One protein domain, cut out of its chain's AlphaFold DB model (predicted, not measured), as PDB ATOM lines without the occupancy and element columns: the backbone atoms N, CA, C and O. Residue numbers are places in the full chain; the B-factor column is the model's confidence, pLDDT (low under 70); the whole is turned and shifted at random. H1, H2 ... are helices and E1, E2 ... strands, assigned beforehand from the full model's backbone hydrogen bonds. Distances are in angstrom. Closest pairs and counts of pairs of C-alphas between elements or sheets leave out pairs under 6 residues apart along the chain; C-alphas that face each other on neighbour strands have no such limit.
ATOM      1  N   GLN A   6      26.070   3.524 -36.689       92.00
ATOM      2  CA  GLN A   6      24.970   4.162 -35.976       92.00
ATOM      3  C   GLN A   6      25.067   3.825 -34.494       92.00
ATOM      4  O   GLN A   6      25.077   2.650 -34.111       92.00
ATOM      5  N   PHE A   7      25.127   4.859 -33.660       94.00
ATOM      6  CA  PHE A   7      25.138   4.722 -32.214       94.00
ATOM      7  C   PHE A   7      23.863   5.309 -31.619       94.00
ATOM      8  O   PHE A   7      23.729   6.517 -31.450       94.00
ATOM      9  N   HIS A   8      22.911   4.421 -31.343       92.75
ATOM     10  CA  HIS A   8      21.614   4.756 -30.770       92.75
ATOM     11  C   HIS A   8      21.738   4.923 -29.262       92.75
ATOM     12  O   HIS A   8      22.310   4.065 -28.583       92.75
ATOM     13  N   ILE A   9      21.180   6.008 -28.751       92.94
ATOM     14  CA  ILE A   9      21.174   6.407 -27.353       92.94
ATOM     15  C   ILE A   9      19.711   6.665 -26.995       92.94
ATOM     16  O   ILE A   9      19.151   7.678 -27.401       92.94
ATOM     17  N   ASP A  10      19.109   5.724 -26.262       90.75
ATOM     18  CA  ASP A  10      17.739   5.851 -25.761       90.75
ATOM     19  C   ASP A  10      17.757   6.039 -24.231       90.75
ATOM     20  O   ASP A  10      18.201   5.156 -23.481       90.75
ATOM     21  N   GLN A  11      17.243   7.157 -23.742       86.69
ATOM     22  CA  GLN A  11      17.014   7.467 -22.343       86.69
ATOM     23  C   GLN A  11      15.656   6.907 -21.888       86.69
ATOM     24  O   GLN A  11      14.578   7.382 -22.231       86.69
ATOM     25  N   ILE A  12      15.691   5.893 -21.022       83.44
ATOM     26  CA  ILE A  12      14.498   5.196 -20.529       83.44
ATOM     27  C   ILE A  12      14.451   5.293 -19.002       83.44
ATOM     28  O   ILE A  12      15.197   4.599 -18.308       83.44
ATOM     29  N   ASN A  13      13.548   6.119 -18.460       76.06
ATOM     30  CA  ASN A  13      13.273   6.243 -17.017       76.06
ATOM     31  C   ASN A  13      14.542   6.433 -16.151       76.06
ATOM     32  O   ASN A  13      14.722   5.758 -15.136       76.06
ATOM     33  N   GLY A  14      15.461   7.314 -16.568       72.06
ATOM     34  CA  GLY A  14      16.714   7.575 -15.842       72.06
ATOM     35  C   GLY A  14      17.823   6.531 -16.043       72.06
ATOM     36  O   GLY A  14      18.834   6.544 -15.340       72.06
ATOM     37  N   SER A  15      17.641   5.618 -16.995       86.81
ATOM     38  CA  SER A  15      18.661   4.695 -17.504       86.81
ATOM     39  C   SER A  15      18.947   5.000 -18.973       86.81
ATOM     40  O   SER A  15      18.112   5.609 -19.633       86.81
ATOM     41  N   TYR A  16      20.076   4.524 -19.494       92.00
ATOM     42  CA  TYR A  16      20.360   4.565 -20.932       92.00
ATOM     43  C   TYR A  16      20.386   3.163 -21.524       92.00
ATOM     44  O   TYR A  16      20.870   2.206 -20.903       92.00
ATOM     45  N   LEU A  17      19.885   3.056 -22.744       93.19
ATOM     46  CA  LEU A  17      20.070   1.927 -23.631       93.19
ATOM     47  C   LEU A  17      20.897   2.403 -24.823       93.19
ATOM     48  O   LEU A  17      20.430   3.169 -25.656       93.19
ATOM     49  N   PHE A  18      22.128   1.918 -24.896       94.12
ATOM     50  CA  PHE A  18      23.037   2.171 -26.000       94.12
ATOM     51  C   PHE A  18      22.943   1.027 -27.001       94.12
ATOM     52  O   PHE A  18      23.048  -0.136 -26.600       94.12
ATOM     53  N   LYS A  19      22.777   1.308 -28.292       92.69
ATOM     54  CA  LYS A  19      22.849   0.285 -29.343       92.69
ATOM     55  C   LYS A  19      23.846   0.708 -30.404       92.69
ATOM     56  O   LYS A  19      23.697   1.753 -31.022       92.69
ATOM     57  N   VAL A  20      24.846  -0.129 -30.637       91.94
ATOM     58  CA  VAL A  20      25.821   0.068 -31.708       91.94
ATOM     59  C   VAL A  20      25.417  -0.813 -32.880       91.94
ATOM     60  O   VAL A  20      25.286  -2.034 -32.727       91.94
ATOM     61  N   GLN A  21      25.213  -0.199 -34.038       89.00
ATOM     62  CA  GLN A  21      24.844  -0.872 -35.274       89.00
ATOM     63  C   GLN A  21      25.937  -0.672 -36.320       89.00
ATOM     64  O   GLN A  21      26.279   0.452 -36.691       89.00
ATOM     65  N   HIS A  22      26.472  -1.790 -36.802       87.56
ATOM     66  CA  HIS A  22      27.452  -1.794 -37.877       87.56
ATOM     67  C   HIS A  22      26.754  -1.502 -39.225       87.56
ATOM     68  O   HIS A  22      25.656  -2.006 -39.471       87.56
ATOM     69  N   PRO A  23      27.393  -0.752 -40.140       75.38
ATOM     70  CA  PRO A  23      26.795  -0.345 -41.417       75.38
ATOM     71  C   PRO A  23      26.385  -1.489 -42.365       75.38
ATOM     72  O   PRO A  23      25.365  -1.394 -43.045       75.38
ATOM     73  N   VAL A  24      27.180  -2.565 -42.428       72.19
ATOM     74  CA  VAL A  24      26.934  -3.755 -43.269       72.19
ATOM     75  C   VAL A  24      26.372  -4.944 -42.480       72.19
ATOM     76  O   VAL A  24      25.463  -5.632 -42.942       72.19
ATOM     77  N   LEU A  25      26.913  -5.213 -41.290       66.62
ATOM     78  CA  LEU A  25      26.480  -6.325 -40.453       66.62
ATOM     79  C   LEU A  25      25.264  -5.881 -39.632       66.62
ATOM     80  O   LEU A  25      25.403  -5.131 -38.676       66.62
ATOM     81  N   ALA A  26      24.072  -6.381 -39.963       55.56
ATOM     82  CA  ALA A  26      22.809  -6.031 -39.294       55.56
ATOM     83  C   ALA A  26      22.736  -6.381 -37.784       55.56
ATOM     84  O   ALA A  26      21.683  -6.244 -37.163       55.56
ATOM     85  N   GLN A  27      23.822  -6.869 -37.175       63.72
ATOM     86  CA  GLN A  27      23.869  -7.178 -35.751       63.72
ATOM     87  C   GLN A  27      23.981  -5.898 -34.918       63.72
ATOM     88  O   GLN A  27      25.029  -5.260 -34.852       63.72
ATOM     89  N   LEU A  28      22.889  -5.579 -34.228       74.44
ATOM     90  CA  LEU A  28      22.841  -4.584 -33.164       74.44
ATOM     91  C   LEU A  28      23.417  -5.174 -31.870       74.44
ATOM     92  O   LEU A  28      22.899  -6.167 -31.351       74.44
ATOM     93  N   LYS A  29      24.461  -4.547 -31.318       88.56
ATOM     94  CA  LYS A  29      24.921  -4.818 -29.947       88.56
ATOM     95  C   LYS A  29      24.312  -3.789 -29.006       88.56
ATOM     96  O   LYS A  29      24.509  -2.595 -29.201       88.56
ATOM     97  N   SER A  30      23.590  -4.250 -27.988       90.94
ATOM     98  CA  SER A  30      22.906  -3.390 -27.020       90.94
ATOM     99  C   SER A  30      23.554  -3.441 -25.638       90.94
ATOM    100  O   SER A  30      23.828  -4.528 -25.128       90.94
ATOM    101  N   PHE A  31      23.690  -2.288 -24.993       93.81
ATOM    102  CA  PHE A  31      24.258  -2.120 -23.659       93.81
ATOM    103  C   PHE A  31      23.307  -1.284 -22.811       93.81
ATOM    104  O   PHE A  31      22.902  -0.196 -23.208       93.81
ATOM    105  N   LYS A  32      22.940  -1.781 -21.630       92.62
ATOM    106  CA  LYS A  32      22.040  -1.069 -20.716       92.62
ATOM    107  C   LYS A  32      22.824  -0.513 -19.534       92.62
ATOM    108  O   LYS A  32      23.546  -1.257 -18.871       92.62
ATOM    109  N   ARG A  33      22.638   0.769 -19.231       91.69
ATOM    110  CA  ARG A  33      23.245   1.453 -18.082       91.69
ATOM    111  C   ARG A  33      22.162   1.957 -17.144       91.69
ATOM    112  O   ARG A  33      21.349   2.798 -17.508       91.69
ATOM    113  N   LEU A  34      22.146   1.396 -15.940       88.06
ATOM    114  CA  LEU A  34      21.164   1.697 -14.900       88.06
ATOM    115  C   LEU A  34      21.712   2.755 -13.939       88.06
ATOM    116  O   LEU A  34      22.907   2.753 -13.652       88.06
ATOM    117  N   ASN A  35      20.828   3.592 -13.389       82.88
ATOM    118  CA  ASN A  35      21.126   4.531 -12.296       82.88
ATOM    119  C   ASN A  35      22.255   5.544 -12.586       82.88
ATOM    120  O   ASN A  35      22.989   5.927 -11.680       82.88
ATOM    121  N   VAL A  36      22.393   6.006 -13.830       87.19
ATOM    122  CA  VAL A  36      23.439   6.971 -14.237       87.19
ATOM    123  C   VAL A  36      22.949   8.429 -14.271       87.19
ATOM    124  O   VAL A  36      23.616   9.297 -14.825       87.19
ATOM    125  N   LEU A  37      21.799   8.723 -13.652       85.81
ATOM    126  CA  LEU A  37      21.218  10.073 -13.583       85.81
ATOM    127  C   LEU A  37      22.163  11.106 -12.958       85.81
ATOM    128  O   LEU A  37      22.272  12.213 -13.471       85.81
ATOM    129  N   GLU A  38      22.850  10.755 -11.871       88.38
ATOM    130  CA  GLU A  38      23.796  11.669 -11.216       88.38
ATOM    131  C   GLU A  38      25.015  11.955 -12.099       88.38
ATOM    132  O   GLU A  38      25.482  13.089 -12.167       88.38
ATOM    133  N   LEU A  39      25.478  10.959 -12.858       91.12
ATOM    134  CA  LEU A  39      26.574  11.140 -13.806       91.12
ATOM    135  C   LEU A  39      26.157  12.024 -14.988       91.12
ATOM    136  O   LEU A  39      26.908  12.910 -15.384       91.12
ATOM    137  N   ARG A  40      24.929  11.856 -15.493       91.25
ATOM    138  CA  ARG A  40      24.339  12.761 -16.489       91.25
ATOM    139  C   ARG A  40      24.270  14.198 -15.966       91.25
ATOM    140  O   ARG A  40      24.700  15.114 -16.656       91.25
ATOM    141  N   LYS A  41      23.757  14.404 -14.745       90.00
ATOM    142  CA  LYS A  41      23.699  15.737 -14.116       90.00
ATOM    143  C   LYS A  41      25.088  16.359 -13.984       90.00
ATOM    144  O   LYS A  41      25.239  17.538 -14.274       90.00
ATOM    145  N   LYS A  42      26.094  15.566 -13.602       92.62
ATOM    146  CA  LYS A  42      27.491  16.008 -13.539       92.62
ATOM    147  C   LYS A  42      28.004  16.461 -14.908       92.62
ATOM    148  O   LYS A  42      28.616  17.516 -14.983       92.62
ATOM    149  N   ILE A  43      27.748  15.698 -15.974       92.50
ATOM    150  CA  ILE A  43      28.151  16.077 -17.340       92.50
ATOM    151  C   ILE A  43      27.513  17.409 -17.738       92.50
ATOM    152  O   ILE A  43      28.214  18.292 -18.212       92.50
ATOM    153  N   ILE A  44      26.209  17.571 -17.499       88.38
ATOM    154  CA  ILE A  44      25.497  18.819 -17.812       88.38
ATOM    155  C   ILE A  44      26.057  19.991 -16.999       88.38
ATOM    156  O   ILE A  44      26.250  21.066 -17.553       88.38
ATOM    157  N   SER A  45      26.363  19.779 -15.714       88.38
ATOM    158  CA  SER A  45      27.023  20.792 -14.882       88.38
ATOM    159  C   SER A  45      28.356  21.216 -15.490       88.38
ATOM    160  O   SER A  45      28.547  22.396 -15.713       88.38
ATOM    161  N   LEU A  46      29.222  20.264 -15.855       90.56
ATOM    162  CA  LEU A  46      30.521  20.571 -16.463       90.56
ATOM    163  C   LEU A  46      30.384  21.336 -17.787       90.56
ATOM    164  O   LEU A  46      31.164  22.240 -18.058       90.56
ATOM    165  N   VAL A  47      29.398  20.984 -18.617       87.62
ATOM    166  CA  VAL A  47      29.111  21.710 -19.867       87.62
ATOM    167  C   VAL A  47      28.688  23.152 -19.578       87.62
ATOM    168  O   VAL A  47      29.113  24.064 -20.288       87.62
ATOM    169  N   ASN A  48      27.877  23.366 -18.541       84.75
ATOM    170  CA  ASN A  48      27.474  24.704 -18.121       84.75
ATOM    171  C   ASN A  48      28.650  25.492 -17.534       84.75
ATOM    172  O   ASN A  48      28.814  26.645 -17.909       84.75
ATOM    173  N   ASP A  49      29.495  24.865 -16.714       85.50
ATOM    174  CA  ASP A  49      30.682  25.492 -16.122       85.50
ATOM    175  C   ASP A  49      31.653  25.973 -17.219       85.50
ATOM    176  O   ASP A  49      32.087  27.125 -17.208       85.50
ATOM    177  N   VAL A  50      31.921  25.130 -18.229       84.56
ATOM    178  CA  VAL A  50      32.725  25.488 -19.416       84.56
ATOM    179  C   VAL A  50      32.108  26.678 -20.147       84.56
ATOM    180  O   VAL A  50      32.804  27.622 -20.514       84.56
ATOM    181  N   ARG A  51      30.788  26.657 -20.353       79.69
ATOM    182  CA  ARG A  51      30.072  27.725 -21.056       79.69
ATOM    183  C   ARG A  51      30.104  29.048 -20.288       79.69
ATOM    184  O   ARG A  51      30.310  30.083 -20.917       79.69
ATOM    185  N   GLU A  52      29.861  29.025 -18.980       81.44
ATOM    186  CA  GLU A  52      29.906  30.212 -18.117       81.44
ATOM    187  C   GLU A  52      31.317  30.793 -18.089       81.44
ATOM    188  O   GLU A  52      31.483  31.981 -18.350       81.44
ATOM    189  N   SER A  53      32.332  29.942 -17.928       82.31
ATOM    190  CA  SER A  53      33.737  30.356 -17.953       82.31
ATOM    191  C   SER A  53      34.101  31.045 -19.273       82.31
ATOM    192  O   SER A  53      34.660  32.140 -19.272       82.31
ATOM    193  N   ILE A  54      33.719  30.453 -20.414       80.06
ATOM    194  CA  ILE A  54      33.941  31.046 -21.744       80.06
ATOM    195  C   ILE A  54      33.209  32.387 -21.887       80.06
ATOM    196  O   ILE A  54      33.765  33.334 -22.440       80.06
ATOM    197  N   PHE A  55      31.974  32.478 -21.390       72.00
ATOM    198  CA  PHE A  55      31.164  33.693 -21.473       72.00
ATOM    199  C   PHE A  55      31.724  34.837 -20.618       72.00
ATOM    200  O   PHE A  55      31.781  35.973 -21.082       72.00
ATOM    201  N   GLU A  56      32.158  34.546 -19.392       72.94
ATOM    202  CA  GLU A  56      32.753  35.531 -18.481       72.94
ATOM    203  C   GLU A  56      34.183  35.923 -18.882       72.94
ATOM    204  O   GLU A  56      34.727  36.888 -18.345       72.94
ATOM    205  N   GLN A  57      34.776  35.209 -19.849       67.50
ATOM    206  CA  GLN A  57      36.179  35.335 -20.258       67.50
ATOM    207  C   GLN A  57      37.165  35.140 -19.089       67.50
ATOM    208  O   GLN A  57      38.309  35.587 -19.158       67.50
ATOM    209  N   ASP A  58      36.737  34.456 -18.024       67.94
ATOM    210  CA  ASP A  58      37.509  34.227 -16.800       67.94
ATOM    211  C   ASP A  58      37.948  32.762 -16.715       67.94
ATOM    212  O   ASP A  58      37.409  31.955 -15.957       67.94
ATOM    213  N   PHE A  59      38.910  32.374 -17.556       72.69
ATOM    214  CA  PHE A  59      39.439  31.012 -17.547       72.69
ATOM    215  C   PHE A  59      40.914  30.943 -17.926       72.69
ATOM    216  O   PHE A  59      41.421  31.698 -18.753       72.69
ATOM    217  N   GLN A  60      41.607  29.962 -17.348       76.19
ATOM    218  CA  GLN A  60      42.917  29.541 -17.835       76.19
ATOM    219  C   GLN A  60      42.745  28.448 -18.891       76.19
ATOM    220  O   GLN A  60      42.033  27.470 -18.666       76.19
ATOM    221  N   GLU A  61      43.442  28.563 -20.023       75.75
ATOM    222  CA  GLU A  61      43.331  27.617 -21.147       75.75
ATOM    223  C   GLU A  61      43.593  26.156 -20.739       75.75
ATOM    224  O   GLU A  61      42.934  25.231 -21.216       75.75
ATOM    225  N   GLU A  62      44.542  25.930 -19.825       75.25
ATOM    226  CA  GLU A  62      44.858  24.593 -19.313       75.25
ATOM    227  C   GLU A  62      43.727  24.033 -18.436       75.25
ATOM    228  O   GLU A  62      43.470  22.829 -18.438       75.25
ATOM    229  N   GLN A  63      43.038  24.900 -17.692       81.19
ATOM    230  CA  GLN A  63      41.892  24.517 -16.875       81.19
ATOM    231  C   GLN A  63      40.695  24.159 -17.761       81.19
ATOM    232  O   GLN A  63      40.113  23.090 -17.583       81.19
ATOM    233  N   LEU A  64      40.402  24.977 -18.773       84.31
ATOM    234  CA  LEU A  64      39.296  24.733 -19.698       84.31
ATOM    235  C   LEU A  64      39.492  23.432 -20.497       84.31
ATOM    236  O   LEU A  64      38.573  22.627 -20.638       84.31
ATOM    237  N   ASN A  65      40.720  23.155 -20.945       80.88
ATOM    238  CA  ASN A  65      41.049  21.878 -21.583       80.88
ATOM    239  C   ASN A  65      40.863  20.678 -20.641       80.88
ATOM    240  O   ASN A  65      40.366  19.633 -21.067       80.88
ATOM    241  N   LYS A  66      41.219  20.813 -19.355       83.94
ATOM    242  CA  LYS A  66      40.962  19.767 -18.347       83.94
ATOM    243  C   LYS A  66      39.466  19.546 -18.133       83.94
ATOM    244  O   LYS A  66      39.045  18.400 -17.980       83.94
ATOM    245  N   GLU A  67      38.664  20.603 -18.146       88.69
ATOM    246  CA  GLU A  67      37.205  20.509 -18.035       88.69
ATOM    247  C   GLU A  67      36.596  19.794 -19.251       88.69
ATOM    248  O   GLU A  67      35.838  18.837 -19.073       88.69
ATOM    249  N   LEU A  68      37.022  20.132 -20.474       89.75
ATOM    250  CA  LEU A  68      36.627  19.430 -21.706       89.75
ATOM    251  C   LEU A  68      37.017  17.938 -21.685       89.75
ATOM    252  O   LEU A  68      36.208  17.072 -22.031       89.75
ATOM    253  N   GLN A  69      38.221  17.604 -21.213       88.06
ATOM    254  CA  GLN A  69      38.651  16.209 -21.016       88.06
ATOM    255  C   GLN A  69      37.825  15.487 -19.937       88.06
ATOM    256  O   GLN A  69      37.519  14.296 -20.069       88.06
ATOM    257  N   SER A  70      37.434  16.199 -18.877       92.38
ATOM    258  CA  SER A  70      36.588  15.681 -17.795       92.38
ATOM    259  C   SER A  70      35.168  15.381 -18.276       92.38
ATOM    260  O   SER A  70      34.588  14.362 -17.880       92.38
ATOM    261  N   ILE A  71      34.628  16.209 -19.179       94.38
ATOM    262  CA  ILE A  71      33.364  15.946 -19.881       94.38
ATOM    263  C   ILE A  71      33.486  14.640 -20.668       94.38
ATOM    264  O   ILE A  71      32.713  13.712 -20.421       94.38
ATOM    265  N   GLY A  72      34.491  14.518 -21.540       94.25
ATOM    266  CA  GLY A  72      34.684  13.322 -22.368       94.25
ATOM    267  C   GLY A  72      34.870  12.035 -21.558       94.25
ATOM    268  O   GLY A  72      34.244  11.009 -21.850       94.25
ATOM    269  N   SER A  73      35.638  12.113 -20.469       93.25
ATOM    270  CA  SER A  73      35.842  11.005 -19.526       93.25
ATOM    271  C   SER A  73      34.555  10.632 -18.784       93.25
ATOM    272  O   SER A  73      34.254   9.450 -18.611       93.25
ATOM    273  N   SER A  74      33.750  11.621 -18.385       95.62
ATOM    274  CA  SER A  74      32.462  11.385 -17.719       95.62
ATOM    275  C   SER A  74      31.436  10.769 -18.681       95.62
ATOM    276  O   SER A  74      30.676   9.886 -18.281       95.62
ATOM    277  N   ILE A  75      31.445  11.156 -19.963       96.06
ATOM    278  CA  ILE A  75      30.623  10.517 -21.005       96.06
ATOM    279  C   ILE A  75      31.077   9.070 -21.229       96.06
ATOM    280  O   ILE A  75      30.241   8.168 -21.294       96.06
ATOM    281  N   GLN A  76      32.387   8.814 -21.280       94.75
ATOM    282  CA  GLN A  76      32.926   7.455 -21.376       94.75
ATOM    283  C   GLN A  76      32.484   6.590 -20.182       94.75
ATOM    284  O   GLN A  76      32.076   5.439 -20.366       94.75
ATOM    285  N   GLU A  77      32.504   7.137 -18.964       94.31
ATOM    286  CA  GLU A  77      32.000   6.465 -17.763       94.31
ATOM    287  C   GLU A  77      30.494   6.170 -17.868       94.31
ATOM    288  O   GLU A  77      30.045   5.075 -17.498       94.31
ATOM    289  N   LEU A  78      29.718   7.109 -18.419       94.62
ATOM    290  CA  LEU A  78      28.273   6.987 -18.606       94.62
ATOM    291  C   LEU A  78      27.926   5.904 -19.630       94.62
ATOM    292  O   LEU A  78      27.053   5.078 -19.361       94.62
ATOM    293  N   VAL A  79      28.655   5.841 -20.745       94.56
ATOM    294  CA  VAL A  79      28.488   4.825 -21.799       94.56
ATOM    295  C   VAL A  79      28.973   3.455 -21.320       94.56
ATOM    296  O   VAL A  79      28.235   2.468 -21.349       94.56
ATOM    297  N   GLY A  80      30.163   3.402 -20.724       93.38
ATOM    298  CA  GLY A  80      30.730   2.214 -20.088       93.38
ATOM    299  C   GLY A  80      31.699   1.447 -20.956       93.38
ATOM    300  O   GLY A  80      31.521   1.324 -22.164       93.38
ATOM    301  N   LYS A  81      32.690   0.852 -20.287       90.25
ATOM    302  CA  LYS A  81      33.858   0.225 -20.915       90.25
ATOM    303  C   LYS A  81      33.502  -0.808 -21.980       90.25
ATOM    304  O   LYS A  81      34.131  -0.807 -23.028       90.25
ATOM    305  N   ASP A  82      32.494  -1.649 -21.757       92.12
ATOM    306  CA  ASP A  82      32.106  -2.676 -22.734       92.12
ATOM    307  C   ASP A  82      31.592  -2.060 -24.042       92.12
ATOM    308  O   ASP A  82      31.989  -2.481 -25.130       92.12
ATOM    309  N   CYS A  83      30.755  -1.025 -23.940       93.12
ATOM    310  CA  CYS A  83      30.225  -0.312 -25.097       93.12
ATOM    311  C   CYS A  83      31.322   0.514 -25.782       93.12
ATOM    312  O   CYS A  83      31.478   0.437 -27.000       93.12
ATOM    313  N   THR A  84      32.140   1.236 -25.009       92.06
ATOM    314  CA  THR A  84      33.287   1.997 -25.524       92.06
ATOM    315  C   THR A  84      34.298   1.090 -26.226       92.06
ATOM    316  O   THR A  84      34.832   1.466 -27.264       92.06
ATOM    317  N   ASN A  85      34.534  -0.126 -25.727       92.00
ATOM    318  CA  ASN A  85      35.421  -1.095 -26.371       92.00
ATOM    319  C   ASN A  85      34.889  -1.556 -27.725       92.00
ATOM    320  O   ASN A  85      35.676  -1.688 -28.657       92.00
ATOM    321  N   VAL A  86      33.576  -1.766 -27.841       92.12
ATOM    322  CA  VAL A  86      32.955  -2.101 -29.125       92.12
ATOM    323  C   VAL A  86      33.034  -0.930 -30.099       92.12
ATOM    324  O   VAL A  86      33.389  -1.151 -31.252       92.12
ATOM    325  N   LEU A  87      32.761   0.298 -29.648       91.19
ATOM    326  CA  LEU A  87      32.934   1.493 -30.480       91.19
ATOM    327  C   LEU A  87      34.384   1.633 -30.957       91.19
ATOM    328  O   LEU A  87      34.614   1.770 -32.148       91.19
ATOM    329  N   ARG A  88      35.358   1.501 -30.053       92.00
ATOM    330  CA  ARG A  88      36.799   1.529 -30.346       92.00
ATOM    331  C   ARG A  88      37.206   0.516 -31.413       92.00
ATOM    332  O   ARG A  88      37.951   0.856 -32.324       92.00
ATOM    333  N   ASP A  89      36.738  -0.726 -31.304       90.75
ATOM    334  CA  ASP A  89      37.095  -1.775 -32.264       90.75
ATOM    335  C   ASP A  89      36.472  -1.521 -33.648       90.75
ATOM    336  O   ASP A  89      37.098  -1.826 -34.662       90.75
ATOM    337  N   LEU A  90      35.272  -0.933 -33.699       89.44
ATOM    338  CA  LEU A  90      34.601  -0.579 -34.952       89.44
ATOM    339  C   LEU A  90      35.203   0.673 -35.607       89.44
ATOM    340  O   LEU A  90      35.430   0.676 -36.812       89.44
ATOM    341  N   LEU A  91      35.523   1.707 -34.827       90.00
ATOM    342  CA  LEU A  91      36.100   2.966 -35.321       90.00
ATOM    343  C   LEU A  91      37.545   2.820 -35.819       90.00
ATOM    344  O   LEU A  91      38.047   3.697 -36.510       90.00
ATOM    345  N   LYS A  92      38.207   1.688 -35.535       86.44
ATOM    346  CA  LYS A  92      39.479   1.308 -36.180       86.44
ATOM    347  C   LYS A  92      39.326   0.948 -37.657       86.44
ATOM    348  O   LYS A  92      40.328   0.885 -38.359       86.44
ATOM    349  N   GLN A  93      38.110   0.630 -38.097       84.44
ATOM    350  CA  GLN A  93      37.821   0.133 -39.445       84.44
ATOM    351  C   GLN A  93      36.820   1.011 -40.202       84.44
ATOM    352  O   GLN A  93      36.611   0.776 -41.385       84.44
ATOM    353  N   HIS A  94      36.211   1.987 -39.530       87.38
ATOM    354  CA  HIS A  94      35.180   2.857 -40.080       87.38
ATOM    355  C   HIS A  94      35.438   4.300 -39.662       87.38
ATOM    356  O   HIS A  94      35.640   4.586 -38.479       87.38
ATOM    357  N   GLU A  95      35.363   5.212 -40.623       88.75
ATOM    358  CA  GLU A  95      35.716   6.619 -40.408       88.75
ATOM    359  C   GLU A  95      34.543   7.447 -39.862       88.75
ATOM    360  O   GLU A  95      34.760   8.445 -39.174       88.75
ATOM    361  N   PHE A  96      33.306   6.995 -40.093       93.31
ATOM    362  CA  PHE A  96      32.083   7.756 -39.832       93.31
ATOM    363  C   PHE A  96      31.261   7.209 -38.658       93.31
ATOM    364  O   PHE A  96      30.912   6.023 -38.622       93.31
ATOM    365  N   LEU A  97      30.863   8.096 -37.743       94.75
ATOM    366  CA  LEU A  97      30.016   7.789 -36.588       94.75
ATOM    367  C   LEU A  97      28.812   8.729 -36.526       94.75
ATOM    368  O   LEU A  97      28.956   9.947 -36.492       94.75
ATOM    369  N   LEU A  98      27.619   8.151 -36.458       93.56
ATOM    370  CA  LEU A  98      26.359   8.873 -36.376       93.56
ATOM    371  C   LEU A  98      25.668   8.578 -35.045       93.56
ATOM    372  O   LEU A  98      25.219   7.454 -34.808       93.56
ATOM    373  N   PHE A  99      25.569   9.589 -34.185       94.00
ATOM    374  CA  PHE A  99      24.812   9.511 -32.940       94.00
ATOM    375  C   PHE A  99      23.317   9.688 -33.224       94.00
ATOM    376  O   PHE A  99      22.904  10.665 -33.842       94.00
ATOM    377  N   LEU A 100      22.499   8.751 -32.759       91.38
ATOM    378  CA  LEU A 100      21.038   8.816 -32.807       91.38
ATOM    379  C   LEU A 100      20.565   8.915 -31.360       91.38
ATOM    380  O   LEU A 100      20.582   7.906 -30.660       91.38
ATOM    381  N   THR A 101      20.241  10.113 -30.879       89.44
ATOM    382  CA  THR A 101      20.058  10.361 -29.439       89.44
ATOM    383  C   THR A 101      18.726  11.020 -29.120       89.44
ATOM    384  O   THR A 101      18.329  11.977 -29.780       89.44
ATOM    385  N   ASP A 102      18.042  10.542 -28.085       86.44
ATOM    386  CA  ASP A 102      16.905  11.239 -27.467       86.44
ATOM    387  C   ASP A 102      17.326  12.203 -26.344       86.44
ATOM    388  O   ASP A 102      16.513  12.981 -25.846       86.44
ATOM    389  N   ASP A 103      18.608  12.196 -25.981       84.88
ATOM    390  CA  ASP A 103      19.207  13.101 -25.012       84.88
ATOM    391  C   ASP A 103      20.188  14.037 -25.729       84.88
ATOM    392  O   ASP A 103      21.377  13.714 -25.855       84.88
ATOM    393  N   PRO A 104      19.713  15.174 -26.264       79.12
ATOM    394  CA  PRO A 104      20.571  16.092 -26.995       79.12
ATOM    395  C   PRO A 104      21.579  16.790 -26.078       79.12
ATOM    396  O   PRO A 104      22.632  17.182 -26.559       79.12
ATOM    397  N   PHE A 105      21.284  16.914 -24.777       79.44
ATOM    398  CA  PHE A 105      21.998  17.761 -23.809       79.44
ATOM    399  C   PHE A 105      23.424  17.308 -23.488       79.44
ATOM    400  O   PHE A 105      24.227  18.077 -22.962       79.44
ATOM    401  N   VAL A 106      23.738  16.049 -23.773       87.88
ATOM    402  CA  VAL A 106      25.081  15.505 -23.609       87.88
ATOM    403  C   VAL A 106      25.837  15.680 -24.934       87.88
ATOM    404  O   VAL A 106      25.347  15.226 -25.968       87.88
ATOM    405  N   PRO A 107      27.034  16.297 -24.942       90.75
ATOM    406  CA  PRO A 107      27.852  16.420 -26.146       90.75
ATOM    407  C   PRO A 107      28.557  15.087 -26.432       90.75
ATOM    408  O   PRO A 107      29.746  14.920 -26.161       90.75
ATOM    409  N   TRP A 108      27.799  14.102 -26.918       93.25
ATOM    410  CA  TRP A 108      28.255  12.730 -27.174       93.25
ATOM    411  C   TRP A 108      29.509  12.653 -28.045       93.25
ATOM    412  O   TRP A 108      30.300  11.726 -27.901       93.25
ATOM    413  N   GLU A 109      29.721  13.653 -28.893       93.00
ATOM    414  CA  GLU A 109      30.870  13.830 -29.776       93.00
ATOM    415  C   GLU A 109      32.194  13.998 -29.009       93.00
ATOM    416  O   GLU A 109      33.260  13.690 -29.542       93.00
ATOM    417  N   LEU A 110      32.135  14.442 -27.749       94.25
ATOM    418  CA  LEU A 110      33.296  14.569 -26.867       94.25
ATOM    419  C   LEU A 110      33.655  13.260 -26.154       94.25
ATOM    420  O   LEU A 110      34.637  13.240 -25.410       94.25
ATOM    421  N   ILE A 111      32.901  12.165 -26.357       95.31
ATOM    422  CA  ILE A 111      33.231  10.872 -25.749       95.31
ATOM    423  C   ILE A 111      34.681  10.495 -26.053       95.31
ATOM    424  O   ILE A 111      35.132  10.507 -27.199       95.31
ATOM    425  N   THR A 112      35.409  10.140 -25.002       93.06
ATOM    426  CA  THR A 112      36.818   9.789 -25.115       93.06
ATOM    427  C   THR A 112      36.983   8.297 -25.412       93.06
ATOM    428  O   THR A 112      36.438   7.441 -24.706       93.06
ATOM    429  N   ILE A 113      37.758   7.966 -26.443       88.75
ATOM    430  CA  ILE A 113      38.162   6.605 -26.810       88.75
ATOM    431  C   ILE A 113      39.690   6.581 -26.873       88.75
ATOM    432  O   ILE A 113      40.284   7.393 -27.567       88.75
ATOM    433  N   GLU A 114      40.325   5.665 -26.130       85.81
ATOM    434  CA  GLU A 114      41.798   5.616 -26.002       85.81
ATOM    435  C   GLU A 114      42.397   6.989 -25.600       85.81
ATOM    436  O   GLU A 114      43.391   7.434 -26.157       85.81
ATOM    437  N   ASP A 115      41.761   7.664 -24.632       85.31
ATOM    438  CA  ASP A 115      42.135   8.989 -24.101       85.31
ATOM    439  C   ASP A 115      42.055  10.165 -25.100       85.31
ATOM    440  O   ASP A 115      42.461  11.281 -24.779       85.31
ATOM    441  N   VAL A 116      41.440   9.960 -26.273       89.75
ATOM    442  CA  VAL A 116      41.197  11.013 -27.272       89.75
ATOM    443  C   VAL A 116      39.691  11.197 -27.532       89.75
ATOM    444  O   VAL A 116      38.975  10.206 -27.696       89.75
ATOM    445  N   PRO A 117      39.162  12.436 -27.560       93.56
ATOM    446  CA  PRO A 117      37.795  12.710 -28.007       93.56
ATOM    447  C   PRO A 117      37.533  12.176 -29.422       93.56
ATOM    448  O   PRO A 117      38.309  12.438 -30.342       93.56
ATOM    449  N   VAL A 118      36.423  11.463 -29.623       94.38
ATOM    450  CA  VAL A 118      36.120  10.831 -30.919       94.38
ATOM    451  C   VAL A 118      35.975  11.852 -32.054       94.38
ATOM    452  O   VAL A 118      36.383  11.568 -33.175       94.38
ATOM    453  N   CYS A 119      35.499  13.070 -31.771       93.00
ATOM    454  CA  CYS A 119      35.387  14.148 -32.758       93.00
ATOM    455  C   CYS A 119      36.729  14.715 -33.258       93.00
ATOM    456  O   CYS A 119      36.723  15.609 -34.100       93.00
ATOM    457  N   LEU A 120      37.861  14.256 -32.714       93.06
ATOM    458  CA  LEU A 120      39.210  14.595 -33.185       93.06
ATOM    459  C   LEU A 120      39.848  13.475 -34.013       93.06
ATOM    460  O   LEU A 120      40.928  13.671 -34.569       93.06
ATOM    461  N   VAL A 121      39.202  12.311 -34.100       92.25
ATOM    462  CA  VAL A 121      39.742  11.123 -34.779       92.25
ATOM    463  C   VAL A 121      38.807  10.622 -35.876       92.25
ATOM    464  O   VAL A 121      39.278  10.138 -36.900       92.25
ATOM    465  N   ASN A 122      37.495  10.758 -35.687       94.31
ATOM    466  CA  ASN A 122      36.474  10.252 -36.591       94.31
ATOM    467  C   ASN A 122      35.509  11.362 -37.022       94.31
ATOM    468  O   ASN A 122      35.249  12.319 -36.288       94.31
ATOM    469  N   SER A 123      34.932  11.185 -38.208       95.62
ATOM    470  CA  SER A 123      33.906  12.059 -38.769       95.62
ATOM    471  C   SER A 123      32.581  11.793 -38.061       95.62
ATOM    472  O   SER A 123      31.927  10.771 -38.292       95.62
ATOM    473  N   VAL A 124      32.198  12.699 -37.162       95.31
ATOM    474  CA  VAL A 124      31.028  12.527 -36.294       95.31
ATOM    475  C   VAL A 124      29.883  13.457 -36.673       95.31
ATOM    476  O   VAL A 124      30.094  14.632 -36.954       95.31
ATOM    477  N   GLY A 125      28.661  12.934 -36.637       92.94
ATOM    478  CA  GLY A 125      27.432  13.720 -36.731       92.94
ATOM    479  C   GLY A 125      26.373  13.172 -35.785       92.94
ATOM    480  O   GLY A 125      26.507  12.056 -35.271       92.94
ATOM    481  N   ARG A 126      25.315  13.944 -35.538       91.50
ATOM    482  CA  ARG A 126      24.218  13.523 -34.666       91.50
ATOM    483  C   ARG A 126      22.838  13.838 -35.208       91.50
ATOM    484  O   ARG A 126      22.650  14.725 -36.031       91.50
ATOM    485  N   ILE A 127      21.855  13.113 -34.706       87.00
ATOM    486  CA  ILE A 127      20.447  13.248 -35.056       87.00
ATOM    487  C   ILE A 127      19.644  13.080 -33.776       87.00
ATOM    488  O   ILE A 127      19.881  12.147 -33.002       87.00
ATOM    489  N   ILE A 128      18.691  13.982 -33.569       82.31
ATOM    490  CA  ILE A 128      17.791  13.936 -32.423       82.31
ATOM    491  C   ILE A 128      16.652  12.964 -32.740       82.31
ATOM    492  O   ILE A 128      16.066  13.011 -33.824       82.31
ATOM    493  N   ALA A 129      16.362  12.050 -31.816       69.50
ATOM    494  CA  ALA A 129      15.317  11.049 -31.977       69.50
ATOM    495  C   ALA A 129      13.959  11.713 -32.275       69.50
ATOM    496  O   ALA A 129      13.510  12.581 -31.531       69.50
TER     497      ALA A 129
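What this domain is: This is residues 6 to 129 of the 1106 residues of the protein "CHAT domain-containing protein" of Candidatus Helarchaeota archaeon (UniProt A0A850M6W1). A twisted sheet of five strands has one helix, H3, over one of its faces, while a long helical hairpin of H1 and H2 reaches away from it and makes much of the length, with its turn, residues 57 to 60, at the far end. The long link from E4 to E5, residues 102 to 122, holds no named element, and its C-alphas lie 3 to 14 A from the mean of all C-alphas. The printed part has 124 residues, with three named helices and five named strands in the order E1 E2 E3 H1 H2 H3 E4 E5; the class is mixed, helices and strands. The sheet runs E3 E2 E1 E4 E5 and is mixed. The whole is compact, with a radius of gyration of the C-alphas of 14.7 A and spans of 48 by 32 by 24 A.

Where its parts are: E1, residues 6 to 12, begins with C-alpha 6 at (24.970, 4.162, -35.976) and is 18.7 A long. E2, residues 15 to 21, is 19.6 A long, and E3 is residues 28 to 33. H1, residues 37 to 56, is 28.4 A long and ends with C-alpha 56 at (32.753, 35.531, -18.481). H2, residues 61 to 79, is 27.2 A long; H3 is residues 81 to 91, 14.8 A. E4 is residues 96 to 101, and E5, residues 123 to 128, ends with C-alpha 128 at (17.791, 13.936, -32.423).

How they stand to each other: E1, E2 and E3 form a meander, each strand the antiparallel neighbour of the one before; N 8 and O 19 are 2.8 A apart, N 18 and O 31 2.8 A. E4 is parallel to E1, with N 7 and O 98 at 2.8 A, and E5 is parallel to E4, with N 99 and O 125 at 2.9 A. E3 and E5 are the edge strands. H3 and the sheet make two layers, a helix on one face of a sheet. H3 has a height over the sheet of 8.6 A, lies over E2 and, only just, over E1 with 3 of its C-alphas, and runs along the strands, at 21 degrees to E2 on the local plane. The closest C-alphas of E2 and H3, Val 20 and Leu 87, are 7.4 A apart. H2 only grazes the sheet, with residues 78 to 79. H1 and H2 form a helical hairpin and touch, closest at the C-alphas of Ile 43 and Ile 71, 5.8 A, at a shallow tilt of 20 degrees, opposite ways. H2 and H3 are close but not clearly touching, about perpendicular at 76 degrees, with the C-alphas of Gln 76 and Thr 84 closest at 6.9 A. H1 is not on the sheet and is apart from H3. In H1, H2 and H3 every O i to N i+4 pair is within hydrogen-bond range.

The domain as a whole: The two C-alphas farthest apart, those of Ala 26 and Asp 58, are 48.4 A apart. The printed part has no cut. The link E4 to E5 is long, and within it residues 112 to 113 pair antiparallel with residues 116 to 117. Mean pLDDT of the printed part is 87.3; residues 25 to 27, 57 to 58 and 129 are under 70.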